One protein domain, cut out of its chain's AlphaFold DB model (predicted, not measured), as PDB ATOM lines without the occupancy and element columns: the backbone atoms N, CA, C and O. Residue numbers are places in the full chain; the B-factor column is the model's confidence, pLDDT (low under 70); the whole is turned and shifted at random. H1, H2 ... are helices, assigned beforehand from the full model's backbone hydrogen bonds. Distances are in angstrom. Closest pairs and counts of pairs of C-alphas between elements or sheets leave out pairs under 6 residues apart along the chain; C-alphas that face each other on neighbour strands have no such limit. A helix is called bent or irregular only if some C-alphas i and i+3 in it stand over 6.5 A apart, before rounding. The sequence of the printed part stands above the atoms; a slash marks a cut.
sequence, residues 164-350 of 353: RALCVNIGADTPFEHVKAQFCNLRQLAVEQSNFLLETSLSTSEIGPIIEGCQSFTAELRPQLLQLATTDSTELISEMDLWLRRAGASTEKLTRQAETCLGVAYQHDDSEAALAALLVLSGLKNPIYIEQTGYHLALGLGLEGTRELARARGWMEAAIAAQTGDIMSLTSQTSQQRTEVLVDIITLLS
ATOM      1  N   ARG A 164      20.494 -44.683 -27.682       79.31
ATOM      2  CA  ARG A 164      19.400 -45.447 -27.078       79.31
ATOM      3  C   ARG A 164      18.239 -44.534 -26.707       79.31
ATOM      4  O   ARG A 164      17.116 -44.843 -27.091       79.31
ATOM      5  N   ALA A 165      18.502 -43.440 -25.987       72.38
ATOM      6  CA  ALA A 165      17.463 -42.504 -25.558       72.38
ATOM      7  C   ALA A 165      16.755 -41.857 -26.755       72.38
ATOM      8  O   ALA A 165      15.531 -41.734 -26.752       72.38
ATOM      9  N   LEU A 166      17.514 -41.548 -27.811       75.81
ATOM     10  CA  LEU A 166      16.994 -41.026 -29.072       75.81
ATOM     11  C   LEU A 166      15.885 -41.916 -29.672       75.81
ATOM     12  O   LEU A 166      14.948 -41.407 -30.283       75.81
ATOM     13  N   CYS A 167      15.964 -43.234 -29.467       76.50
ATOM     14  CA  CYS A 167      15.053 -44.214 -30.057       76.50
ATOM     15  C   CYS A 167      13.899 -44.668 -29.162       76.50
ATOM     16  O   CYS A 167      13.155 -45.566 -29.553       76.50
ATOM     17  N   VAL A 168      13.737 -44.083 -27.972       64.12
ATOM     18  CA  VAL A 168      12.628 -44.433 -27.066       64.12
ATOM     19  C   VAL A 168      11.352 -43.666 -27.417       64.12
ATOM     20  O   VAL A 168      10.272 -44.245 -27.363       64.12
ATOM     21  N   ASN A 169      11.478 -42.409 -27.849       51.88
ATOM     22  CA  ASN A 169      10.347 -41.539 -28.164       51.88
ATOM     23  C   ASN A 169      10.517 -40.972 -29.565       51.88
ATOM     24  O   ASN A 169      11.268 -40.019 -29.731       51.88
ATOM     25  N   ILE A 170       9.858 -41.538 -30.572       56.59
ATOM     26  CA  ILE A 170       9.815 -40.956 -31.920       56.59
ATOM     27  C   ILE A 170       8.450 -40.286 -32.077       56.59
ATOM     28  O   ILE A 170       7.422 -40.963 -32.058       56.59
ATOM     29  N   GLY A 171       8.439 -38.958 -32.178       50.62
ATOM     30  CA  GLY A 171       7.240 -38.178 -32.472       50.62
ATOM     31  C   GLY A 171       6.778 -38.406 -33.913       50.62
ATOM     32  O   GLY A 171       7.565 -38.773 -34.778       50.62
ATOM     33  N   ALA A 172       5.491 -38.207 -34.195       49.91
ATOM     34  CA  ALA A 172       4.933 -38.508 -35.518       49.91
ATOM     35  C   ALA A 172       4.943 -37.315 -36.495       49.91
ATOM     36  O   ALA A 172       4.729 -37.515 -37.688       49.91
ATOM     37  N   ASP A 173       5.208 -36.094 -36.013       54.78
ATOM     38  CA  ASP A 173       4.678 -34.893 -36.678       54.78
ATOM     39  C   ASP A 173       5.732 -33.857 -37.104       54.78
ATOM     40  O   ASP A 173       5.369 -32.762 -37.535       54.78
ATOM     41  N   THR A 174       7.035 -34.166 -37.012       54.41
ATOM     42  CA  THR A 174       8.077 -33.254 -37.519       54.41
ATOM     43  C   THR A 174       9.036 -33.932 -38.492       54.41
ATOM     44  O   THR A 174       9.376 -35.103 -38.320       54.41
ATOM     45  N   PRO A 175       9.557 -33.199 -39.492       56.22
ATOM     46  CA  PRO A 175      10.525 -33.757 -40.427       56.22
ATOM     47  C   PRO A 175      11.797 -34.311 -39.768       56.22
ATOM     48  O   PRO A 175      12.344 -35.317 -40.213       56.22
ATOM     49  N   PHE A 176      12.245 -33.705 -38.668       62.22
ATOM     50  CA  PHE A 176      13.399 -34.190 -37.912       62.22
ATOM     51  C   PHE A 176      13.111 -35.523 -37.200       62.22
ATOM     52  O   PHE A 176      13.977 -36.395 -37.126       62.22
ATOM     53  N   GLU A 177      11.871 -35.739 -36.757       68.31
ATOM     54  CA  GLU A 177      11.438 -37.016 -36.187       68.31
ATOM     55  C   GLU A 177      11.431 -38.154 -37.219       68.31
ATOM     56  O   GLU A 177      11.763 -39.291 -36.882       68.31
ATOM     57  N   HIS A 178      11.179 -37.860 -38.500       67.25
ATOM     58  CA  HIS A 178      11.340 -38.853 -39.569       67.25
ATOM     59  C   HIS A 178      12.800 -39.299 -39.726       67.25
ATOM     60  O   HIS A 178      13.057 -40.493 -39.889       67.25
ATOM     61  N   VAL A 179      13.760 -38.372 -39.626       74.69
ATOM     62  CA  VAL A 179      15.200 -38.689 -39.660       74.69
ATOM     63  C   VAL A 179      15.584 -39.582 -38.481       74.69
ATOM     64  O   VAL A 179      16.246 -40.608 -38.656       74.69
ATOM     65  N   LYS A 180      15.085 -39.245 -37.289       79.25
ATOM     66  CA  LYS A 180      15.256 -40.047 -36.074       79.25
ATOM     67  C   LYS A 180      14.694 -41.459 -36.232       79.25
ATOM     68  O   LYS A 180      15.371 -42.433 -35.906       79.25
ATOM     69  N   ALA A 181      13.493 -41.580 -36.795       76.06
ATOM     70  CA  ALA A 181      12.846 -42.864 -37.039       76.06
ATOM     71  C   ALA A 181      13.684 -43.773 -37.944       76.06
ATOM     72  O   ALA A 181      13.854 -44.958 -37.649       76.06
ATOM     73  N   GLN A 182      14.246 -43.223 -39.026       82.75
ATOM     74  CA  GLN A 182      15.099 -44.000 -39.924       82.75
ATOM     75  C   GLN A 182      16.367 -44.494 -39.229       82.75
ATOM     76  O   GLN A 182      16.688 -45.680 -39.336       82.75
ATOM     77  N   PHE A 183      17.044 -43.628 -38.467       88.69
ATOM     78  CA  PHE A 183      18.200 -44.030 -37.665       88.69
ATOM     79  C   PHE A 183      17.851 -45.175 -36.709       88.69
ATOM     80  O   PHE A 183      18.556 -46.181 -36.659       88.69
ATOM     81  N   CYS A 184      16.741 -45.055 -35.982       87.31
ATOM     82  CA  CYS A 184      16.343 -46.041 -34.983       87.31
ATOM     83  C   CYS A 184      16.006 -47.407 -35.580       87.31
ATOM     84  O   CYS A 184      16.389 -48.431 -35.007       87.31
ATOM     85  N   ASN A 185      15.378 -47.432 -36.758       81.25
ATOM     86  CA  ASN A 185      15.121 -48.666 -37.495       81.25
ATOM     87  C   ASN A 185      16.429 -49.357 -37.914       81.25
ATOM     88  O   ASN A 185      16.608 -50.550 -37.663       81.25
ATOM     89  N   LEU A 186      17.376 -48.611 -38.499       84.56
ATOM     90  CA  LEU A 186      18.677 -49.163 -38.900       84.56
ATOM     91  C   LEU A 186      19.516 -49.606 -37.696       84.56
ATOM     92  O   LEU A 186      20.188 -50.637 -37.743       84.56
ATOM     93  N   ARG A 187      19.449 -48.862 -36.589       91.50
ATOM     94  CA  ARG A 187      20.098 -49.224 -35.326       91.50
ATOM     95  C   ARG A 187      19.588 -50.568 -34.814       91.50
ATOM     96  O   ARG A 187      20.395 -51.420 -34.454       91.50
ATOM     97  N   GLN A 188      18.268 -50.765 -34.766       83.94
ATOM     98  CA  GLN A 188      17.681 -52.032 -34.322       83.94
ATOM     99  C   GLN A 188      18.160 -53.196 -35.194       83.94
ATOM    100  O   GLN A 188      18.548 -54.239 -34.672       83.94
ATOM    101  N   LEU A 189      18.191 -52.996 -36.507       81.75
ATOM    102  CA  LEU A 189      18.592 -54.034 -37.440       81.75
ATOM    103  C   LEU A 189      20.059 -54.447 -37.288       81.75
ATOM    104  O   LEU A 189      20.368 -55.636 -37.282       81.75
ATOM    105  N   ALA A 190      20.954 -53.479 -37.083       87.88
ATOM    106  CA  ALA A 190      22.357 -53.756 -36.790       87.88
ATOM    107  C   ALA A 190      22.534 -54.531 -35.468       87.88
ATOM    108  O   ALA A 190      23.390 -55.411 -35.368       87.88
ATOM    109  N   VAL A 191      21.703 -54.249 -34.456       84.06
ATOM    110  CA  VAL A 191      21.686 -55.016 -33.198       84.06
ATOM    111  C   VAL A 191      21.217 -56.454 -33.430       84.06
ATOM    112  O   VAL A 191      21.855 -57.385 -32.942       84.06
ATOM    113  N   GLU A 192      20.140 -56.660 -34.189       81.81
ATOM    114  CA  GLU A 192      19.629 -57.997 -34.518       81.81
ATOM    115  C   GLU A 192      20.649 -58.821 -35.317       81.81
ATOM    116  O   GLU A 192      20.886 -59.988 -35.001       81.81
ATOM    117  N   GLN A 193      21.314 -58.201 -36.294       84.38
ATOM    118  CA  GLN A 193      22.373 -58.834 -37.076       84.38
ATOM    119  C   GLN A 193      23.575 -59.226 -36.208       84.38
ATOM    120  O   GLN A 193      24.058 -60.353 -36.307       84.38
ATOM    121  N   SER A 194      24.035 -58.334 -35.328       85.94
ATOM    122  CA  SER A 194      25.125 -58.630 -34.389       85.94
ATOM    123  C   SER A 194      24.768 -59.786 -33.451       85.94
ATOM    124  O   SER A 194      25.562 -60.711 -33.291       85.94
ATOM    125  N   ASN A 195      23.545 -59.814 -32.911       84.31
ATOM    126  CA  ASN A 195      23.081 -60.923 -32.072       84.31
ATOM    127  C   ASN A 195      23.095 -62.256 -32.831       84.31
ATOM    128  O   ASN A 195      23.591 -63.250 -32.306       84.31
ATOM    129  N   PHE A 196      22.639 -62.272 -34.086       82.12
ATOM    130  CA  PHE A 196      22.719 -63.463 -34.934       82.12
ATOM    131  C   PHE A 196      24.170 -63.918 -35.170       82.12
ATOM    132  O   PHE A 196      24.471 -65.110 -35.080       82.12
ATOM    133  N   LEU A 197      25.093 -62.989 -35.444       79.75
ATOM    134  CA  LEU A 197      26.516 -63.298 -35.628       79.75
ATOM    135  C   LEU A 197      27.155 -63.856 -34.348       79.75
ATOM    136  O   LEU A 197      27.935 -64.803 -34.417       79.75
ATOM    137  N   LEU A 198      26.794 -63.318 -33.182       77.06
ATOM    138  CA  LEU A 198      27.270 -63.795 -31.884       77.06
ATOM    139  C   LEU A 198      26.737 -65.199 -31.564       77.06
ATOM    140  O   LEU A 198      27.511 -66.060 -31.151       77.06
ATOM    141  N   GLU A 199      25.449 -65.455 -31.807       74.81
ATOM    142  CA  GLU A 199      24.811 -66.764 -31.593       74.81
ATOM    143  C   GLU A 199      25.352 -67.855 -32.523       74.81
ATOM    144  O   GLU A 199      25.440 -69.022 -32.138       74.81
ATOM    145  N   THR A 200      25.714 -67.481 -33.751       73.69
ATOM    146  CA  THR A 200      26.265 -68.403 -34.755       73.69
ATOM    147  C   THR A 200      27.787 -68.541 -34.685       73.69
ATOM    148  O   THR A 200      28.343 -69.444 -35.317       73.69
ATOM    149  N   SER A 201      28.469 -67.707 -33.889       64.06
ATOM    150  CA  SER A 201      29.896 -67.862 -33.595       64.06
ATOM    151  C   SER A 201      30.131 -69.073 -32.679       64.06
ATOM    152  O   SER A 201      29.493 -69.250 -31.640       64.06
ATOM    153  N   LEU A 202      31.020 -69.974 -33.102       53.47
ATOM    154  CA  LEU A 202      31.238 -71.284 -32.485       53.47
ATOM    155  C   LEU A 202      32.112 -71.206 -31.219       53.47
ATOM    156  O   LEU A 202      33.211 -71.738 -31.218       53.47
ATOM    157  N   SER A 203      31.597 -70.622 -30.134       52.41
ATOM    158  CA  SER A 203      31.801 -71.020 -28.724       52.41
ATOM    159  C   SER A 203      31.544 -69.838 -27.782       52.41
ATOM    160  O   SER A 203      32.045 -68.734 -27.965       52.41
ATOM    161  N   THR A 204      30.805 -70.068 -26.693       51.12
ATOM    162  CA  THR A 204      30.479 -69.038 -25.683       51.12
ATOM    163  C   THR A 204      31.726 -68.406 -25.032       51.12
ATOM    164  O   THR A 204      31.644 -67.313 -24.478       51.12
ATOM    165  N   SER A 205      32.889 -69.065 -25.120       52.94
ATOM    166  CA  SER A 205      34.194 -68.569 -24.658       52.94
ATOM    167  C   SER A 205      34.783 -67.423 -25.491       52.94
ATOM    168  O   SER A 205      35.723 -66.783 -25.029       52.94
ATOM    169  N   GLU A 206      34.253 -67.144 -26.685       57.31
ATOM    170  CA  GLU A 206      34.802 -66.130 -27.601       57.31
ATOM    171  C   GLU A 206      34.108 -64.758 -27.489       57.31
ATOM    172  O   GLU A 206      34.638 -63.765 -27.979       57.31
ATOM    173  N   ILE A 207      32.977 -64.657 -26.778       56.41
ATOM    174  CA  ILE A 207      32.159 -63.427 -26.706       56.41
ATOM    175  C   ILE A 207      32.874 -62.276 -25.976       56.41
ATOM    176  O   ILE A 207      32.840 -61.137 -26.436       56.41
ATOM    177  N   GLY A 208      33.539 -62.551 -24.847       60.09
ATOM    178  CA  GLY A 208      34.285 -61.530 -24.092       60.09
ATOM    179  C   GLY A 208      35.415 -60.885 -24.912       60.09
ATOM    180  O   GLY A 208      35.414 -59.664 -25.080       60.09
ATOM    181  N   PRO A 209      36.317 -61.689 -25.508       67.25
ATOM    182  CA  PRO A 209      37.354 -61.198 -26.416       67.25
ATOM    183  C   PRO A 209      36.831 -60.419 -27.633       67.25
ATOM    184  O   PRO A 209      37.529 -59.538 -28.129       67.25
ATOM    185  N   ILE A 210      35.616 -60.703 -28.122       65.69
ATOM    186  CA  ILE A 210      34.998 -59.937 -29.218       65.69
ATOM    187  C   ILE A 210      34.718 -58.489 -28.789       65.69
ATOM    188  O   ILE A 210      35.040 -57.567 -29.536       65.69
ATOM    189  N   ILE A 211      34.176 -58.272 -27.586       63.78
ATOM    190  CA  ILE A 211      33.875 -56.926 -27.066       63.78
ATOM    191  C   ILE A 211      35.167 -56.124 -26.840       63.78
ATOM    192  O   ILE A 211      35.259 -54.973 -27.267       63.78
ATOM    193  N   GLU A 212      36.192 -56.734 -26.236       72.00
ATOM    194  CA  GLU A 212      37.522 -56.113 -26.088       72.00
ATOM    195  C   GLU A 212      38.174 -55.826 -27.455       72.00
ATOM    196  O   GLU A 212      38.808 -54.786 -27.666       72.00
ATOM    197  N   GLY A 213      37.965 -56.725 -28.419       78.81
ATOM    198  CA  GLY A 213      38.384 -56.554 -29.804       78.81
ATOM    199  C   GLY A 213      37.744 -55.336 -30.472       78.81
ATOM    200  O   GLY A 213      38.426 -54.641 -31.224       78.81
ATOM    201  N   CYS A 214      36.480 -55.026 -30.165       87.31
ATOM    202  CA  CYS A 214      35.804 -53.841 -30.692       87.31
ATOM    203  C   CYS A 214      36.438 -52.539 -30.197       87.31
ATOM    204  O   CYS A 214      36.647 -51.636 -30.998       87.31
ATOM    205  N   GLN A 215      36.839 -52.457 -28.927       85.81
ATOM    206  CA  GLN A 215      37.518 -51.264 -28.397       85.81
ATOM    207  C   GLN A 215      38.874 -51.025 -29.076       85.81
ATOM    208  O   GLN A 215      39.205 -49.897 -29.450       85.81
ATOM    209  N   SER A 216      39.652 -52.095 -29.268       86.94
ATOM    210  CA  SER A 216      40.944 -52.018 -29.967       86.94
ATOM    211  C   SER A 216      40.766 -51.590 -31.425       86.94
ATOM    212  O   SER A 216      41.509 -50.748 -31.925       86.94
ATOM    213  N   PHE A 217      39.738 -52.126 -32.083       86.62
ATOM    214  CA  PHE A 217      39.358 -51.778 -33.447       86.62
ATOM    215  C   PHE A 217      38.945 -50.302 -33.579       86.62
ATOM    216  O   PHE A 217      39.399 -49.612 -34.489       86.62
ATOM    217  N   THR A 218      38.163 -49.779 -32.631       92.69
ATOM    218  CA  THR A 218      37.807 -48.352 -32.568       92.69
ATOM    219  C   THR A 218      39.038 -47.467 -32.396       92.69
ATOM    220  O   THR A 218      39.175 -46.459 -33.088       92.69
ATOM    221  N   ALA A 219      39.969 -47.850 -31.517       92.12
ATOM    222  CA  ALA A 219      41.186 -47.079 -31.284       92.12
ATOM    223  C   ALA A 219      42.067 -46.962 -32.542       92.12
ATOM    224  O   ALA A 219      42.666 -45.908 -32.760       92.12
ATOM    225  N   GLU A 220      42.123 -48.012 -33.367       91.88
ATOM    226  CA  GLU A 220      42.862 -48.021 -34.636       91.88
ATOM    227  C   GLU A 220      42.260 -47.055 -35.671       91.88
ATOM    228  O   GLU A 220      42.999 -46.407 -36.409       91.88
ATOM    229  N   LEU A 221      40.932 -46.913 -35.683       95.31
ATOM    230  CA  LEU A 221      40.189 -46.099 -36.653       95.31
ATOM    231  C   LEU A 221      40.020 -44.633 -36.241       95.31
ATOM    232  O   LEU A 221      39.475 -43.832 -37.004       95.31
ATOM    233  N   ARG A 222      40.507 -44.243 -35.059       94.12
ATOM    234  CA  ARG A 222      40.402 -42.865 -34.560       94.12
ATOM    235  C   ARG A 222      40.918 -41.797 -35.539       94.12
ATOM    236  O   ARG A 222      40.256 -40.765 -35.648       94.12
ATOM    237  N   PRO A 223      42.025 -41.994 -36.285       95.00
ATOM    238  CA  PRO A 223      42.456 -41.021 -37.290       95.00
ATOM    239  C   PRO A 223      41.402 -40.757 -38.372       95.00
ATOM    240  O   PRO A 223      41.255 -39.619 -38.802       95.00
ATOM    241  N   GLN A 224      40.647 -41.776 -38.790       96.12
ATOM    242  CA  GLN A 224      39.563 -41.639 -39.764       96.12
ATOM    243  C   GLN A 224      38.299 -41.040 -39.145       96.12
ATOM    244  O   GLN A 224      37.611 -40.263 -39.802       96.12
ATOM    245  N   LEU A 225      38.009 -41.321 -37.871       95.38
ATOM    246  CA  LEU A 225      36.885 -40.695 -37.163       95.38
ATOM    247  C   LEU A 225      37.007 -39.168 -37.121       95.38
ATOM    248  O   LEU A 225      36.023 -38.467 -37.339       95.38
ATOM    249  N   LEU A 226      38.223 -38.645 -36.930       93.19
ATOM    250  CA  LEU A 226      38.486 -37.200 -36.939       93.19
ATOM    251  C   LEU A 226      38.195 -36.535 -38.296       93.19
ATOM    252  O   LEU A 226      38.037 -35.319 -38.356       93.19
ATOM    253  N   GLN A 227      38.106 -37.317 -39.374       95.44
ATOM    254  CA  GLN A 227      37.835 -36.820 -40.720       95.44
ATOM    255  C   GLN A 227      36.339 -36.701 -41.042       95.44
ATOM    256  O   GLN A 227      35.981 -36.050 -42.022       95.44
ATOM    257  N   LEU A 228      35.455 -37.295 -40.231       94.00
ATOM    258  CA  LEU A 228      34.014 -37.384 -40.504       94.00
ATOM    259  C   LEU A 228      33.333 -36.022 -40.726       94.00
ATOM    260  O   LEU A 228      32.428 -35.912 -41.553       94.00
ATOM    261  N   ALA A 229      33.777 -34.988 -40.008       87.56
ATOM    262  CA  ALA A 229      33.239 -33.631 -40.122       87.56
ATOM    263  C   ALA A 229      33.946 -32.786 -41.204       87.56
ATOM    264  O   ALA A 229      33.409 -31.786 -41.689       87.56
ATOM    265  N   THR A 230      35.153 -33.170 -41.625       91.62
ATOM    266  CA  THR A 230      36.025 -32.313 -42.445       91.62
ATOM    267  C   THR A 230      36.182 -32.783 -43.885       91.62
ATOM    268  O   THR A 230      36.324 -31.942 -44.774       91.62
ATOM    269  N   THR A 231      36.142 -34.090 -44.123       95.75
ATOM    270  CA  THR A 231      36.438 -34.714 -45.419       95.75
ATOM    271  C   THR A 231      35.151 -34.992 -46.200       95.75
ATOM    272  O   THR A 231      34.073 -35.153 -45.622       95.75
ATOM    273  N   ASP A 232      35.237 -35.000 -47.532       96.62
ATOM    274  CA  ASP A 232      34.119 -35.416 -48.380       96.62
ATOM    275  C   ASP A 232      33.771 -36.899 -48.149       96.62
ATOM    276  O   ASP A 232      34.657 -37.733 -47.950       96.62
ATOM    277  N   SER A 233      32.481 -37.245 -48.179       96.94
ATOM    278  CA  SER A 233      32.026 -38.614 -47.905       96.94
ATOM    279  C   SER A 233      32.597 -39.616 -48.910       96.94
ATOM    280  O   SER A 233      33.029 -40.698 -48.519       96.94
ATOM    281  N   THR A 234      32.659 -39.267 -50.199       96.62
ATOM    282  CA  THR A 234      33.149 -40.168 -51.251       96.62
ATOM    283  C   THR A 234      34.658 -40.381 -51.166       96.62
ATOM    284  O   THR A 234      35.145 -41.488 -51.426       96.62
ATOM    285  N   GLU A 235      35.390 -39.348 -50.746       97.56
ATOM    286  CA  GLU A 235      36.822 -39.412 -50.468       97.56
ATOM    287  C   GLU A 235      37.098 -40.327 -49.272       97.56
ATOM    288  O   GLU A 235      37.873 -41.275 -49.403       97.56
ATOM    289  N   LEU A 236      36.395 -40.129 -48.152       97.81
ATOM    290  CA  LEU A 236      36.582 -40.943 -46.949       97.81
ATOM    291  C   LEU A 236      36.158 -42.406 -47.169       97.81
ATOM    292  O   LEU A 236      36.863 -43.324 -46.756       97.81
ATOM    293  N   ILE A 237      35.067 -42.661 -47.902       97.88
ATOM    294  CA  ILE A 237      34.671 -44.021 -48.315       97.88
ATOM    295  C   ILE A 237      35.770 -44.682 -49.160       97.88
ATOM    296  O   ILE A 237      36.071 -45.864 -48.978       97.88
ATOM    297  N   SER A 238      36.388 -43.933 -50.075       97.19
ATOM    298  CA  SER A 238      37.479 -44.442 -50.915       97.19
ATOM    299  C   SER A 238      38.758 -44.692 -50.109       97.19
ATOM    300  O   SER A 238      39.445 -45.689 -50.347       97.19
ATOM    301  N   GLU A 239      39.064 -43.847 -49.121       97.12
ATOM    302  CA  GLU A 239      40.143 -44.095 -48.160       97.12
ATOM    303  C   GLU A 239      39.899 -45.404 -47.395       97.12
ATOM    304  O   GLU A 239      40.813 -46.223 -47.274       97.12
ATOM    305  N   MET A 240      38.662 -45.645 -46.948       97.38
ATOM    306  CA  MET A 240      38.294 -46.865 -46.229       97.38
ATOM    307  C   MET A 240      38.339 -48.126 -47.108       97.38
ATOM    308  O   MET A 240      38.788 -49.170 -46.634       97.38
ATOM    309  N   ASP A 241      37.972 -48.052 -48.394       96.00
ATOM    310  CA  ASP A 241      38.197 -49.151 -49.358       96.00
ATOM    311  C   ASP A 241      39.697 -49.479 -49.483       96.00
ATOM    312  O   ASP A 241      40.096 -50.647 -49.451       96.00
ATOM    313  N   LEU A 242      40.561 -48.460 -49.555       94.81
ATOM    314  CA  LEU A 242      42.014 -48.660 -49.579       94.81
ATOM    315  C   LEU A 242      42.548 -49.225 -48.259       94.81
ATOM    316  O   LEU A 242      43.457 -50.059 -48.278       94.81
ATOM    317  N   TRP A 243      42.004 -48.789 -47.123       94.31
ATOM    318  CA  TRP A 243      42.337 -49.331 -45.808       94.31
ATOM    319  C   TRP A 243      42.010 -50.827 -45.741       94.31
ATOM    320  O   TRP A 243      42.894 -51.625 -45.434       94.31
ATOM    321  N   LEU A 244      40.804 -51.226 -46.160       93.25
ATOM    322  CA  LEU A 244      40.363 -52.625 -46.224       93.25
ATOM    323  C   LEU A 244      41.272 -53.500 -47.098       93.25
ATOM    324  O   LEU A 244      41.552 -54.639 -46.745       93.25
ATOM    325  N   ARG A 245      41.758 -52.978 -48.231       91.62
ATOM    326  CA  ARG A 245      42.683 -53.705 -49.125       91.62
ATOM    327  C   ARG A 245      44.072 -53.907 -48.524       91.62
ATOM    328  O   ARG A 245      44.773 -54.834 -48.919       91.62
ATOM    329  N   ARG A 246      44.492 -53.011 -47.628       91.25
ATOM    330  CA  ARG A 246      45.780 -53.087 -46.924       91.25
ATOM    331  C   ARG A 246      45.683 -53.839 -45.605       91.25
ATOM    332  O   ARG A 246      46.713 -54.278 -45.096       91.25
ATOM    333  N   ALA A 247      44.479 -53.983 -45.059       85.50
ATOM    334  CA  ALA A 247      44.248 -54.759 -43.862       85.50
ATOM    335  C   ALA A 247      44.720 -56.199 -44.109       85.50
ATOM    336  O   ALA A 247      44.298 -56.859 -45.055       85.50
ATOM    337  N   GLY A 248      45.614 -56.708 -43.260       84.19
ATOM    338  CA  GLY A 248      46.154 -58.070 -43.385       84.19
ATOM    339  C   GLY A 248      45.122 -59.189 -43.155       84.19
ATOM    340  O   GLY A 248      45.490 -60.362 -43.124       84.19
ATOM    341  N   ALA A 249      43.847 -58.843 -42.956       85.25
ATOM    342  CA  ALA A 249      42.721 -59.746 -42.750       85.25
ATOM    343  C   ALA A 249      41.823 -59.803 -43.997       85.25
ATOM    344  O   ALA A 249      41.774 -58.865 -44.787       85.25
ATOM    345  N   SER A 250      41.075 -60.897 -44.174       88.38
ATOM    346  CA  SER A 250      40.118 -60.994 -45.280       88.38
ATOM    347  C   SER A 250      38.954 -60.015 -45.102       88.38
ATOM    348  O   SER A 250      38.487 -59.787 -43.984       88.38
ATOM    349  N   THR A 251      38.431 -59.502 -46.219       87.88
ATOM    350  CA  THR A 251      37.253 -58.623 -46.247       87.88
ATOM    351  C   THR A 251      36.084 -59.223 -45.472       87.88
ATOM    352  O   THR A 251      35.507 -58.558 -44.632       87.88
ATOM    353  N   GLU A 252      35.807 -60.512 -45.664       84.50
ATOM    354  CA  GLU A 252      34.736 -61.239 -44.974       84.50
ATOM    355  C   GLU A 252      34.895 -61.242 -43.442       84.50
ATOM    356  O   GLU A 252      33.922 -61.090 -42.701       84.50
ATOM    357  N   LYS A 253      36.134 -61.389 -42.951       84.50
ATOM    358  CA  LYS A 253      36.438 -61.335 -41.517       84.50
ATOM    359  C   LYS A 253      36.233 -59.921 -40.972       84.50
ATOM    360  O   LYS A 253      35.639 -59.775 -39.909       84.50
ATOM    361  N   LEU A 254      36.698 -58.907 -41.702       86.38
ATOM    362  CA  LEU A 254      36.547 -57.500 -41.321       86.38
ATOM    363  C   LEU A 254      35.083 -57.057 -41.341       86.38
ATOM    364  O   LEU A 254      34.655 -56.383 -40.412       86.38
ATOM    365  N   THR A 255      34.298 -57.495 -42.332       88.25
ATOM    366  CA  THR A 255      32.849 -57.263 -42.384       88.25
ATOM    367  C   THR A 255      32.179 -57.834 -41.143       88.25
ATOM    368  O   THR A 255      31.544 -57.088 -40.410       88.25
ATOM    369  N   ARG A 256      32.386 -59.124 -40.839       86.44
ATOM    370  CA  ARG A 256      31.797 -59.745 -39.643       86.44
ATOM    371  C   ARG A 256      32.194 -59.040 -38.352       86.44
ATOM    372  O   ARG A 256      31.346 -58.848 -37.482       86.44
ATOM    373  N   GLN A 257      33.468 -58.677 -38.214       87.25
ATOM    374  CA  GLN A 257      33.959 -57.963 -37.038       87.25
ATOM    375  C   GLN A 257      33.273 -56.599 -36.907       87.25
ATOM    376  O   GLN A 257      32.748 -56.293 -35.841       87.25
ATOM    377  N   ALA A 258      33.209 -55.820 -37.987       93.12
ATOM    378  CA  ALA A 258      32.571 -54.512 -37.974       93.12
ATOM    379  C   ALA A 258      31.054 -54.604 -37.718       93.12
ATOM    380  O   ALA A 258      30.553 -53.869 -36.878       93.12
ATOM    381  N   GLU A 259      30.324 -55.540 -38.336       91.31
ATOM    382  CA  GLU A 259      28.887 -55.756 -38.071       91.31
ATOM    383  C   GLU A 259      28.622 -56.163 -36.616       91.31
ATOM    384  O   GLU A 259      27.704 -55.654 -35.968       91.31
ATOM    385  N   THR A 260      29.472 -57.035 -36.067       88.31
ATOM    386  CA  THR A 260      29.386 -57.437 -34.659       88.31
ATOM    387  C   THR A 260      29.609 -56.231 -33.747       88.31
ATOM    388  O   THR A 260      28.779 -55.953 -32.877       88.31
ATOM    389  N   CYS A 261      30.682 -55.469 -33.987       93.12
ATOM    390  CA  CYS A 261      31.026 -54.288 -33.201       93.12
ATOM    391  C   CYS A 261      29.992 -53.170 -33.316       93.12
ATOM    392  O   CYS A 261      29.703 -52.532 -32.311       93.12
ATOM    393  N   LEU A 262      29.380 -52.973 -34.486       95.81
ATOM    394  CA  LEU A 262      28.311 -51.998 -34.681       95.81
ATOM    395  C   LEU A 262      27.121 -52.282 -33.756       95.81
ATOM    396  O   LEU A 262      26.653 -51.395 -33.043       95.81
ATOM    397  N   GLY A 263      26.652 -53.532 -33.717       89.62
ATOM    398  CA  GLY A 263      25.542 -53.903 -32.841       89.62
ATOM    399  C   GLY A 263      25.900 -53.864 -31.353       89.62
ATOM    400  O   GLY A 263      25.071 -53.439 -30.550       89.62
ATOM    401  N   VAL A 264      27.124 -54.248 -30.966       86.75
ATOM    402  CA  VAL A 264      27.616 -54.098 -29.581       86.75
ATOM    403  C   VAL A 264      27.645 -52.617 -29.192       86.75
ATOM    404  O   VAL A 264      27.063 -52.235 -28.178       86.75
ATOM    405  N   ALA A 265      28.232 -51.767 -30.031       91.06
ATOM    406  CA  ALA A 265      28.310 -50.328 -29.813       91.06
ATOM    407  C   ALA A 265      26.918 -49.702 -29.643       91.06
ATOM    408  O   ALA A 265      26.671 -48.971 -28.685       91.06
ATOM    409  N   TYR A 266      25.951 -50.078 -30.483       91.88
ATOM    410  CA  TYR A 266      24.573 -49.618 -30.330       91.88
ATOM    411  C   TYR A 266      23.886 -50.104 -29.058       91.88
ATOM    412  O   TYR A 266      23.111 -49.343 -28.474       91.88
ATOM    413  N   GLN A 267      24.141 -51.332 -28.607       84.06
ATOM    414  CA  GLN A 267      23.599 -51.840 -27.342       84.06
ATOM    415  C   GLN A 267      24.165 -51.099 -26.125       84.06
ATOM    416  O   GLN A 267      23.435 -50.887 -25.153       84.06
ATOM    417  N   HIS A 268      25.429 -50.680 -26.205       83.69
ATOM    418  CA  HIS A 268      26.161 -50.000 -25.135       83.69
ATOM    419  C   HIS A 268      26.176 -48.473 -25.239       83.69
ATOM    420  O   HIS A 268      26.748 -47.822 -24.372       83.69
ATOM    421  N   ASP A 269      25.501 -47.911 -26.244       86.50
ATOM    422  CA  ASP A 269      25.427 -46.468 -26.479       86.50
ATOM    423  C   ASP A 269      26.787 -45.808 -26.785       86.50
ATOM    424  O   ASP A 269      26.993 -44.616 -26.566       86.50
ATOM    425  N   ASP A 270      27.715 -46.590 -27.338       89.69
ATOM    426  CA  ASP A 270      29.059 -46.156 -27.716       89.69
ATOM    427  C   ASP A 270      29.057 -45.627 -29.159       89.69
ATOM    428  O   ASP A 270      29.124 -46.378 -30.135       89.69
ATOM    429  N   SER A 271      28.905 -44.312 -29.310       92.50
ATOM    430  CA  SER A 271      28.813 -43.677 -30.630       92.50
ATOM    431  C   SER A 271      30.147 -43.636 -31.388       92.50
ATOM    432  O   SER A 271      30.127 -43.732 -32.616       92.50
ATOM    433  N   GLU A 272      31.289 -43.569 -30.691       93.00
ATOM    434  CA  GLU A 272      32.627 -43.613 -31.308       93.00
ATOM    435  C   GLU A 272      32.869 -44.998 -31.923       93.00
ATOM    436  O   GLU A 272      33.253 -45.113 -33.091       93.00
ATOM    437  N   ALA A 273      32.559 -46.068 -31.181       93.62
ATOM    438  CA  ALA A 273      32.684 -47.428 -31.689       93.62
ATOM    439  C   ALA A 273      31.705 -47.736 -32.831       93.62
ATOM    440  O   ALA A 273      32.082 -48.415 -33.791       93.62
ATOM    441  N   ALA A 274      30.480 -47.204 -32.770       96.81
ATOM    442  CA  ALA A 274      29.511 -47.344 -33.853       96.81
ATOM    443  C   ALA A 274      30.017 -46.681 -35.145       96.81
ATOM    444  O   ALA A 274      30.031 -47.323 -36.194       96.81
ATOM    445  N   LEU A 275      30.507 -45.439 -35.068       97.50
ATOM    446  CA  LEU A 275      31.080 -44.730 -36.216       97.50
ATOM    447  C   LEU A 275      32.309 -45.446 -36.795       97.50
ATOM    448  O   LEU A 275      32.456 -45.515 -38.014       97.50
ATOM    449  N   ALA A 276      33.161 -46.035 -35.951       97.25
ATOM    450  CA  ALA A 276      34.328 -46.789 -36.410       97.25
ATOM    451  C   ALA A 276      33.914 -48.016 -37.239       97.25
ATOM    452  O   ALA A 276      34.402 -48.227 -38.353       97.25
ATOM    453  N   ALA A 277      32.961 -48.798 -36.729       97.50
ATOM    454  CA  ALA A 277      32.406 -49.934 -37.453       97.50
ATOM    455  C   ALA A 277      31.733 -49.511 -38.768       97.50
ATOM    456  O   ALA A 277      31.976 -50.121 -39.812       97.50
ATOM    457  N   LEU A 278      30.944 -48.433 -38.739       98.31
ATOM    458  CA  LEU A 278      30.286 -47.886 -39.923       98.31
ATOM    459  C   LEU A 278      31.276 -47.420 -40.994       98.31
ATOM    460  O   LEU A 278      31.018 -47.661 -42.170       98.31
ATOM    461  N   LEU A 279      32.412 -46.818 -40.632       97.50
ATOM    462  CA  LEU A 279      33.434 -46.406 -41.603       97.50
ATOM    463  C   LEU A 279      34.025 -47.599 -42.357       97.50
ATOM    464  O   LEU A 279      34.140 -47.566 -43.584       97.50
ATOM    465  N   VAL A 280      34.347 -48.681 -41.646       96.44
ATOM    466  CA  VAL A 280      34.860 -49.904 -42.281       96.44
ATOM    467  C   VAL A 280      33.811 -50.516 -43.200       96.44
ATOM    468  O   VAL A 280      34.114 -50.863 -44.340       96.44
ATOM    469  N   LEU A 281      32.563 -50.595 -42.746       95.75
ATOM    470  CA  LEU A 281      31.463 -51.125 -43.548       95.75
ATOM    471  C   LEU A 281      31.120 -50.238 -44.754       95.75
ATOM    472  O   LEU A 281      30.760 -50.743 -45.818       95.75
ATOM    473  N   SER A 282      31.295 -48.927 -44.623       96.19
ATOM    474  CA  SER A 282      31.118 -47.964 -45.710       96.19
ATOM    475  C   SER A 282      32.195 -48.106 -46.782       96.19
ATOM    476  O   SER A 282      31.888 -47.981 -47.965       96.19
ATOM    477  N   GLY A 283      33.427 -48.472 -46.407       95.44
ATOM    478  CA  GLY A 283      34.491 -48.823 -47.355       95.44
ATOM    479  C   GLY A 283      34.143 -50.015 -48.259       95.44
ATOM    480  O   GLY A 283      34.632 -50.102 -49.382       95.44
ATOM    481  N   LEU A 284      33.230 -50.893 -47.826       90.25
ATOM    482  CA  LEU A 284      32.677 -51.984 -48.646       90.25
ATOM    483  C   LEU A 284      31.598 -51.512 -49.630       90.25
ATOM    484  O   LEU A 284      31.043 -52.324 -50.367       90.25
ATOM    485  N   LYS A 285      31.292 -50.210 -49.632       89.25
ATOM    486  CA  LYS A 285      30.266 -49.562 -50.455       89.25
ATOM    487  C   LYS A 285      28.867 -50.129 -50.245       89.25
ATOM    488  O   LYS A 285      28.056 -50.152 -51.165       89.25
ATOM    489  N   ASN A 286      28.572 -50.590 -49.032       87.31
ATOM    490  CA  ASN A 286      27.221 -50.998 -48.687       87.31
ATOM    491  C   ASN A 286      26.382 -49.740 -48.378       87.31
ATOM    492  O   ASN A 286      26.694 -49.032 -47.414       87.31
ATOM    493  N   PRO A 287      25.320 -49.461 -49.155       88.50
ATOM    494  CA  PRO A 287      24.555 -48.219 -49.047       88.50
ATOM    495  C   PRO A 287      23.915 -48.018 -47.669       88.50
ATOM    496  O   PRO A 287      23.746 -46.883 -47.241       88.50
ATOM    497  N   ILE A 288      23.611 -49.097 -46.943       88.25
ATOM    498  CA  ILE A 288      22.928 -49.040 -45.645       88.25
ATOM    499  C   ILE A 288      23.846 -48.467 -44.570       88.25
ATOM    500  O   ILE A 288      23.443 -47.601 -43.801       88.25
ATOM    501  N   TYR A 289      25.096 -48.921 -44.535       93.75
ATOM    502  CA  TYR A 289      26.069 -48.439 -43.556       93.75
ATOM    503  C   TYR A 289      26.580 -47.034 -43.909       93.75
ATOM    504  O   TYR A 289      26.828 -46.224 -43.013       93.75
ATOM    505  N   ILE A 290      26.647 -46.706 -45.206       95.94
ATOM    506  CA  ILE A 290      26.918 -45.338 -45.672       95.94
ATOM    507  C   ILE A 290      25.808 -44.393 -45.187       95.94
ATOM    508  O   ILE A 290      26.081 -43.362 -44.577       95.94
ATOM    509  N   GLU A 291      24.546 -44.768 -45.395       93.62
ATOM    510  CA  GLU A 291      23.392 -44.006 -44.920       93.62
ATOM    511  C   GLU A 291      23.396 -43.846 -43.395       93.62
ATOM    512  O   GLU A 291      23.188 -42.748 -42.875       93.62
ATOM    513  N   GLN A 292      23.658 -44.934 -42.671       95.50
ATOM    514  CA  GLN A 292      23.665 -44.932 -41.215       95.50
ATOM    515  C   GLN A 292      24.744 -43.998 -40.650       95.50
ATOM    516  O   GLN A 292      24.489 -43.311 -39.660       95.50
ATOM    517  N   THR A 293      25.891 -43.872 -41.329       97.75
ATOM    518  CA  THR A 293      26.909 -42.850 -41.023       97.75
ATOM    519  C   THR A 293      26.344 -41.436 -41.173       97.75
ATOM    520  O   THR A 293      26.520 -40.600 -40.287       97.75
ATOM    521  N   GLY A 294      25.593 -41.171 -42.247       95.12
ATOM    522  CA  GLY A 294      24.926 -39.885 -42.464       95.12
ATOM    523  C   GLY A 294      23.976 -39.497 -41.326       95.12
ATOM    524  O   GLY A 294      23.949 -38.335 -40.921       95.12
ATOM    525  N   TYR A 295      23.254 -40.458 -40.742       93.62
ATOM    526  CA  TYR A 295      22.394 -40.186 -39.588       93.62
ATOM    527  C   TYR A 295      23.160 -39.782 -38.331       93.62
ATOM    528  O   TYR A 295      22.722 -38.864 -37.639       93.62
ATOM    529  N   HIS A 296      24.309 -40.401 -38.048       95.38
ATOM    530  CA  HIS A 296      25.145 -39.976 -36.925       95.38
ATOM    531  C   HIS A 296      25.548 -38.501 -37.048       95.38
ATOM    532  O   HIS A 296      25.426 -37.750 -36.082       95.38
ATOM    533  N   LEU A 297      25.938 -38.071 -38.251       93.38
ATOM    534  CA  LEU A 297      26.311 -36.682 -38.530       93.38
ATOM    535  C   LEU A 297      25.117 -35.724 -38.432       93.38
ATOM    536  O   LEU A 297      25.238 -34.650 -37.848       93.38
ATOM    537  N   ALA A 298      23.951 -36.117 -38.958       86.88
ATOM    538  CA  ALA A 298      22.734 -35.302 -38.902       86.88
ATOM    539  C   ALA A 298      22.251 -35.069 -37.460       86.88
ATOM    540  O   ALA A 298      21.719 -34.009 -37.136       86.88
ATOM    541  N   LEU A 299      22.428 -36.077 -36.605       85.88
ATOM    542  CA  LEU A 299      21.924 -36.104 -35.233       85.88
ATOM    543  C   LEU A 299      22.978 -35.686 -34.192       85.88
ATOM    544  O   LEU A 299      22.635 -35.536 -33.024       85.88
ATOM    545  N   GLY A 300      24.239 -35.495 -34.594       84.75
ATOM    546  CA  GLY A 300      25.355 -35.157 -33.700       84.75
ATOM    547  C   GLY A 300      25.810 -36.304 -32.788       84.75
ATOM    548  O   GLY A 300      26.369 -36.075 -31.712       84.75
ATOM    549  N   LEU A 301      25.558 -37.551 -33.195       89.75
ATOM    550  CA  LEU A 301      25.869 -38.757 -32.425       89.75
ATOM    551  C   LEU A 301      27.344 -39.129 -32.609       89.75
ATOM    552  O   LEU A 301      27.740 -39.582 -33.682       89.75
ATOM    553  N   GLY A 302      28.145 -38.972 -31.554       86.06
ATOM    554  CA  GLY A 302      29.603 -39.154 -31.606       86.06
ATOM    555  C   GLY A 302      30.376 -37.898 -32.016       86.06
ATOM    556  O   GLY A 302      31.567 -37.985 -32.289       86.06
ATOM    557  N   LEU A 303      29.708 -36.738 -32.042       82.25
ATOM    558  CA  LEU A 303      30.281 -35.428 -32.381       82.25
ATOM    559  C   LEU A 303      30.035 -34.383 -31.280       82.25
ATOM    560  O   LEU A 303      29.807 -33.209 -31.564       82.25
ATOM    561  N   GLU A 304      29.997 -34.817 -30.016       79.69
ATOM    562  CA  GLU A 304      29.714 -33.944 -28.859       79.69
ATOM    563  C   GLU A 304      28.394 -33.151 -29.001       79.69
ATOM    564  O   GLU A 304      28.242 -32.055 -28.474       79.69
ATOM    565  N   GLY A 305      27.420 -33.707 -29.736       69.00
ATOM    566  CA  GLY A 305      26.140 -33.057 -30.031       69.00
ATOM    567  C   GLY A 305      26.162 -32.083 -31.215       69.00
ATOM    568  O   GLY A 305      25.101 -31.603 -31.617       69.00
ATOM    569  N   THR A 306      27.326 -31.827 -31.817       79.50
ATOM    570  CA  THR A 306      27.465 -30.972 -33.003       79.50
ATOM    571  C   THR A 306      26.863 -31.651 -34.230       79.50
ATOM    572  O   THR A 306      27.250 -32.763 -34.588       79.50
ATOM    573  N   ARG A 307      25.906 -30.986 -34.888       82.94
ATOM    574  CA  ARG A 307      25.241 -31.504 -36.091       82.94
ATOM    575  C   ARG A 307      25.965 -31.052 -37.350       82.94
ATOM    576  O   ARG A 307      26.043 -29.863 -37.642       82.94
ATOM    577  N   GLU A 308      26.397 -32.013 -38.153       87.75
ATOM    578  CA  GLU A 308      27.124 -31.780 -39.401       87.75
ATOM    579  C   GLU A 308      26.204 -32.005 -40.606       87.75
ATOM    580  O   GLU A 308      26.397 -32.921 -41.407       87.75
ATOM    581  N   LEU A 309      25.159 -31.177 -40.740       84.19
ATOM    582  CA  LEU A 309      24.077 -31.385 -41.718       84.19
ATOM    583  C   LEU A 309      24.582 -31.450 -43.168       84.19
ATOM    584  O   LEU A 309      24.115 -32.269 -43.958       84.19
ATOM    585  N   ALA A 310      25.567 -30.619 -43.527       85.56
ATOM    586  CA  ALA A 310      26.150 -30.631 -44.868       85.56
ATOM    587  C   ALA A 310      26.898 -31.937 -45.169       85.56
ATOM    588  O   ALA A 310      26.766 -32.483 -46.265       85.56
ATOM    589  N   ARG A 311      27.638 -32.466 -44.188       92.50
ATOM    590  CA  ARG A 311      28.323 -33.756 -44.317       92.50
ATOM    591  C   ARG A 311      27.324 -34.900 -44.340       92.50
ATOM    592  O   ARG A 311      27.426 -35.762 -45.206       92.50
ATOM    593  N   ALA A 312      26.316 -34.862 -43.473       91.06
ATOM    594  CA  ALA A 312      25.236 -35.841 -43.447       91.06
ATOM    595  C   ALA A 312      24.569 -36.009 -44.821       91.06
ATOM    596  O   ALA A 312      24.398 -37.139 -45.276       91.06
ATOM    597  N   ARG A 313      24.271 -34.904 -45.523       92.31
ATOM    598  CA  ARG A 313      23.734 -34.951 -46.895       92.31
ATOM    599  C   ARG A 313      24.684 -35.637 -47.870       92.31
ATOM    600  O   ARG A 313      24.250 -36.532 -48.584       92.31
ATOM    601  N   GLY A 314      25.972 -35.292 -47.851       95.00
ATOM    602  CA  GLY A 314      26.967 -35.947 -48.708       95.00
ATOM    603  C   GLY A 314      27.064 -37.457 -48.460       95.00
ATOM    604  O   GLY A 314      27.257 -38.238 -49.391       95.00
ATOM    605  N   TRP A 315      26.889 -37.909 -47.217       97.12
ATOM    606  CA  TRP A 315      26.808 -39.337 -46.897       97.12
ATOM    607  C   TRP A 315      25.522 -39.985 -47.434       97.12
ATOM    608  O   TRP A 315      25.575 -41.080 -47.984       97.12
ATOM    609  N   MET A 316      24.376 -39.308 -47.368       93.94
ATOM    610  CA  MET A 316      23.124 -39.811 -47.951       93.94
ATOM    611  C   MET A 316      23.173 -39.880 -49.483       93.94
ATOM    612  O   MET A 316      22.716 -40.856 -50.072       93.94
ATOM    613  N   GLU A 317      23.787 -38.894 -50.138       95.50
ATOM    614  CA  GLU A 317      24.031 -38.904 -51.585       95.50
ATOM    615  C   GLU A 317      24.953 -40.062 -51.988       95.50
ATOM    616  O   GLU A 317      24.667 -40.786 -52.947       95.50
ATOM    617  N   ALA A 318      26.017 -40.303 -51.215       96.06
ATOM    618  CA  ALA A 318      26.894 -41.453 -51.414       96.06
ATOM    619  C   ALA A 318      26.148 -42.786 -51.220       96.06
ATOM    620  O   ALA A 318      26.396 -43.738 -51.963       96.06
ATOM    621  N   ALA A 319      25.205 -42.856 -50.274       94.31
ATOM    622  CA  ALA A 319      24.372 -44.038 -50.070       94.31
ATOM    623  C   ALA A 319      23.462 -44.297 -51.277       94.31
ATOM    624  O   ALA A 319      23.383 -45.436 -51.727       94.31
ATOM    625  N   ILE A 320      22.833 -43.262 -51.847       92.69
ATOM    626  CA  ILE A 320      22.052 -43.372 -53.093       92.69
ATOM    627  C   ILE A 320      22.936 -43.894 -54.233       92.69
ATOM    628  O   ILE A 320      22.566 -44.854 -54.909       92.69
ATOM    629  N   ALA A 321      24.124 -43.314 -54.417       92.44
ATOM    630  CA  ALA A 321      25.050 -43.706 -55.482       92.44
ATOM    631  C   ALA A 321      25.570 -45.150 -55.345       92.44
ATOM    632  O   ALA A 321      25.929 -45.774 -56.344       92.44
ATOM    633  N   ALA A 322      25.618 -45.683 -54.121       89.62
ATOM    634  CA  ALA A 322      26.077 -47.036 -53.826       89.62
ATOM    635  C   ALA A 322      24.991 -48.120 -53.989       89.62
ATOM    636  O   ALA A 322      25.303 -49.308 -53.900       89.62
ATOM    637  N   GLN A 323      23.726 -47.759 -54.227       82.81
ATOM    638  CA  GLN A 323      22.661 -48.747 -54.414       82.81
ATOM    639  C   GLN A 323      22.836 -49.519 -55.731       82.81
ATOM    640  O   GLN A 323      22.854 -48.945 -56.820       82.81
ATOM    641  N   THR A 324      22.935 -50.849 -55.646       67.69
ATOM    642  CA  THR A 324      23.084 -51.734 -56.811       67.69
ATOM    643  C   THR A 324      21.838 -52.598 -57.023       67.69
ATOM    644  O   THR A 324      21.603 -53.530 -56.258       67.69
ATOM    645  N   GLY A 325      21.077 -52.342 -58.095       60.50
ATOM    646  CA  GLY A 325      19.956 -53.188 -58.554       60.50
ATOM    647  C   GLY A 325      18.756 -53.297 -57.596       60.50
ATOM    648  O   GLY A 325      18.758 -52.723 -56.513       60.50
ATOM    649  N   ASP A 326      17.722 -54.048 -57.995       51.19
ATOM    650  CA  ASP A 326      16.489 -54.309 -57.218       51.19
ATOM    651  C   ASP A 326      16.700 -55.347 -56.093       51.19
ATOM    652  O   ASP A 326      15.948 -56.313 -55.940       51.19
ATOM    653  N   ILE A 327      17.764 -55.199 -55.303       45.06
ATOM    654  CA  ILE A 327      17.978 -56.057 -54.138       45.06
ATOM    655  C   ILE A 327      17.119 -55.513 -52.997       45.06
ATOM    656  O   ILE A 327      17.223 -54.347 -52.622       45.06
ATOM    657  N   MET A 328      16.259 -56.372 -52.450       43.25
ATOM    658  CA  MET A 328      15.493 -56.075 -51.244       43.25
ATOM    659  C   MET A 328      16.488 -55.810 -50.110       43.25
ATOM    660  O   MET A 328      17.254 -56.694 -49.727       43.25
ATOM    661  N   SER A 329      16.518 -54.568 -49.635       50.03
ATOM    662  CA  SER A 329      17.394 -54.148 -48.548       50.03
ATOM    663  C   SER A 329      17.015 -54.866 -47.248       50.03
ATOM    664  O   SER A 329      15.912 -55.384 -47.083       50.03
ATOM    665  N   LEU A 330      17.931 -54.822 -46.290       47.53
ATOM    666  CA  LEU A 330      17.762 -55.149 -44.872       47.53
ATOM    667  C   LEU A 330      16.483 -54.492 -44.267       47.53
ATOM    668  O   LEU A 330      15.881 -55.024 -43.339       47.53
ATOM    669  N   THR A 331      15.988 -53.397 -44.861       54.81
ATOM    670  CA  THR A 331      14.727 -52.716 -44.502       54.81
ATOM    671  C   THR A 331      13.466 -53.249 -45.205       54.81
ATOM    672  O   THR A 331      12.389 -52.680 -45.031       54.81
ATOM    673  N   SER A 332      13.559 -54.310 -46.016       60.59
ATOM    674  CA  SER A 332      12.513 -54.828 -46.928       60.59
ATOM    675  C   SER A 332      12.036 -53.858 -48.026       60.59
ATOM    676  O   SER A 332      11.086 -54.156 -48.747       60.59
ATOM    677  N   GLN A 333      12.711 -52.713 -48.184       64.31
ATOM    678  CA  GLN A 333      12.438 -51.719 -49.226       64.31
ATOM    679  C   GLN A 333      13.207 -52.045 -50.512       64.31
ATOM    680  O   GLN A 333      14.311 -52.600 -50.461       64.31
ATOM    681  N   THR A 334      12.641 -51.673 -51.663       71.19
ATOM    682  CA  THR A 334      13.391 -51.656 -52.930       71.19
ATOM    683  C   THR A 334      14.394 -50.504 -52.938       71.19
ATOM    684  O   THR A 334      14.218 -49.508 -52.231       71.19
ATOM    685  N   SER A 335      15.424 -50.598 -53.780       75.25
ATOM    686  CA  SER A 335      16.390 -49.509 -53.978       75.25
ATOM    687  C   SER A 335      15.700 -48.204 -54.402       75.25
ATOM    688  O   SER A 335      16.000 -47.126 -53.891       75.25
ATOM    689  N   GLN A 336      14.675 -48.279 -55.255       79.44
ATOM    690  CA  GLN A 336      13.900 -47.092 -55.621       79.44
ATOM    691  C   GLN A 336      13.209 -46.451 -54.404       79.44
ATOM    692  O   GLN A 336      13.365 -45.255 -54.173       79.44
ATOM    693  N   GLN A 337      12.507 -47.246 -53.589       78.44
ATOM    694  CA  GLN A 337      11.841 -46.745 -52.380       78.44
ATOM    695  C   GLN A 337      12.843 -46.154 -51.385       78.44
ATOM    696  O   GLN A 337      12.576 -45.120 -50.777       78.44
ATOM    697  N   ARG A 338      14.016 -46.785 -51.224       82.06
ATOM    698  CA  ARG A 338      15.049 -46.266 -50.322       82.06
ATOM    699  C   ARG A 338      15.638 -44.955 -50.827       82.06
ATOM    700  O   ARG A 338      15.899 -44.058 -50.032       82.06
ATOM    701  N   THR A 339      15.813 -44.831 -52.138       85.31
ATOM    702  CA  THR A 339      16.266 -43.595 -52.782       85.31
ATOM    703  C   THR A 339      15.285 -42.449 -52.553       85.31
ATOM    704  O   THR A 339      15.721 -41.365 -52.183       85.31
ATOM    705  N   GLU A 340      13.979 -42.684 -52.701       81.75
ATOM    706  CA  GLU A 340      12.946 -41.671 -52.431       81.75
ATOM    707  C   GLU A 340      13.023 -41.172 -50.977       81.75
ATOM    708  O   GLU A 340      13.110 -39.967 -50.745       81.75
ATOM    709  N   VAL A 341      13.134 -42.088 -50.005       79.69
ATOM    710  CA  VAL A 341      13.311 -41.736 -48.582       79.69
ATOM    711  C   VAL A 341      14.566 -40.887 -48.355       79.69
ATOM    712  O   VAL A 341      14.522 -39.899 -47.624       79.69
ATOM    713  N   LEU A 342      15.695 -41.251 -48.966       83.88
ATOM    714  CA  LEU A 342      16.948 -40.510 -48.807       83.88
ATOM    715  C   LEU A 342      16.891 -39.115 -49.441       83.88
ATOM    716  O   LEU A 342      17.404 -38.166 -48.851       83.88
ATOM    717  N   VAL A 343      16.241 -38.965 -50.598       86.06
ATOM    718  CA  VAL A 343      16.031 -37.659 -51.249       86.06
ATOM    719  C   VAL A 343      15.169 -36.740 -50.382       86.06
ATOM    720  O   VAL A 343      15.504 -35.561 -50.220       86.06
ATOM    721  N   ASP A 344      14.106 -37.273 -49.775       80.12
ATOM    722  CA  ASP A 344      13.276 -36.512 -48.840       80.12
ATOM    723  C   ASP A 344      14.117 -36.028 -47.656       80.12
ATOM    724  O   ASP A 344      14.123 -34.841 -47.338       80.12
ATOM    725  N   ILE A 345      14.919 -36.908 -47.056       80.50
ATOM    726  CA  ILE A 345      15.771 -36.544 -45.920       80.50
ATOM    727  C   ILE A 345      16.820 -35.498 -46.309       80.50
ATOM    728  O   ILE A 345      16.998 -34.529 -45.576       80.50
ATOM    729  N   ILE A 346      17.479 -35.633 -47.461       83.75
ATOM    730  CA  ILE A 346      18.433 -34.628 -47.962       83.75
ATOM    731  C   ILE A 346      17.760 -33.254 -48.075       83.75
ATOM    732  O   ILE A 346      18.348 -32.236 -47.692       83.75
ATOM    733  N   THR A 347      16.517 -33.226 -48.556       80.75
ATOM    734  CA  THR A 347      15.718 -32.000 -48.658       80.75
ATOM    735  C   THR A 347      15.453 -31.405 -47.275       80.75
ATOM    736  O   THR A 347      15.658 -30.208 -47.074       80.75
ATOM    737  N   LEU A 348      15.081 -32.235 -46.296       75.06
ATOM    738  CA  LEU A 348      14.847 -31.805 -44.914       75.06
ATOM    739  C   LEU A 348      16.102 -31.237 -44.250       75.06
ATOM    740  O   LEU A 348      16.040 -30.188 -43.619       75.06
ATOM    741  N   LEU A 349      17.256 -31.876 -44.447       75.81
ATOM    742  CA  LEU A 349      18.545 -31.410 -43.926       75.81
ATOM    743  C   LEU A 349      19.075 -30.151 -44.635       75.81
ATOM    744  O   LEU A 349      20.142 -29.648 -44.277       75.81
ATOM    745  N   SER A 350      18.394 -29.678 -45.682       73.94
ATOM    746  CA  SER A 350      18.741 -28.460 -46.425       73.94
ATOM    747  C   SER A 350      17.865 -27.262 -46.052       73.94
ATOM    748  O   SER A 350      18.141 -26.151 -46.510       73.94
TER     749      SER A 350
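What this domain is: This is residues 164 to 350 of the 353 residues of the protein "PG_binding_1 domain-containing protein" of Rhodobacteraceae bacterium (UniProt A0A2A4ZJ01). Five helices, H4 to H8, fold back and forth through successive hairpins, and the long helix H1 runs across one side of H4 and H6. H2 crosses the H4 and H5 hairpin, while H3 lies across the last residues of H5, 279 to 283. The printed part has 187 residues with eight named helices, H1 to H8 in chain order, and no named strand: the class is all helix. The packing is part aligned, part crossed, with 4 of 11 touching pairs at a shallow tilt. It is compact, with a radius of gyration of the C-alphas of 15.7 A, and rounded, spanning 46 by 37 by 34 A.

How they stand to each other: H1, residues 175 to 200, touches H4, residues 251 to 268, with residues 187 to 198 alone, at a steep tilt of 62 degrees; the closest C-alphas, of Val 191 and Gly 263, are 4.0 A apart. With residues 179 to 186 alone it touches H6, residues 287 to 299, closest at Phe 183 and Tyr 295, C-alphas 6.0 A apart. H2, residues 204 to 225, is about perpendicular to H5, residues 271 to 283, at 80 degrees; they touch, closest at the C-alphas of Thr 218 and Ala 273, 5.3 A. H3, residues 233 to 246, touches H5 at 78 degrees, about perpendicular, with the closest C-alphas those of Asp 241 and Gly 283, 4.2 A. H4 and H5 form a helical hairpin at a shallow tilt of 25 degrees, the closest C-alphas being Ala 258 and Ala 277, 4.6 A. H6 and H7, residues 309 to 321, form another at 11 degrees, with C-alphas of Gly 294 and Ala 312 4.2 A apart. H7 and H8, residues 335 to 348, form one at 16 degrees, closest at the C-alphas of Arg 313 and Ile 346, 5.4 A. H1 and H3 are apart. Every O i to N i+4 pair is within hydrogen-bond range in H1 and H3 to H8; in H2 it is 14 of 18.

Where its parts are: H1 begins at C-alpha 175, (10.525, -33.757, -40.427), and is 38.5 A long. H2, 31.2 A long, has a kink of 36 degrees near residue 219 and is irregular, C-alphas 220 and 223 being 7.5 A apart. H4 is 25.4 A long. H8 ends at C-alpha 348, (14.847, -31.805, -44.914).

The domain as a whole: The C-alphas farthest apart, of Ser 205 and Ser 350, are 48.2 A apart. The printed part has no cut. The link from H7 to H8, residues 322 to 334, is long. Residues 200 to 205 stand free. The mean pLDDT of the printed part is 82.8; residues 168 to 178, 201 to 211, 305 and 324 to 333 are under 70.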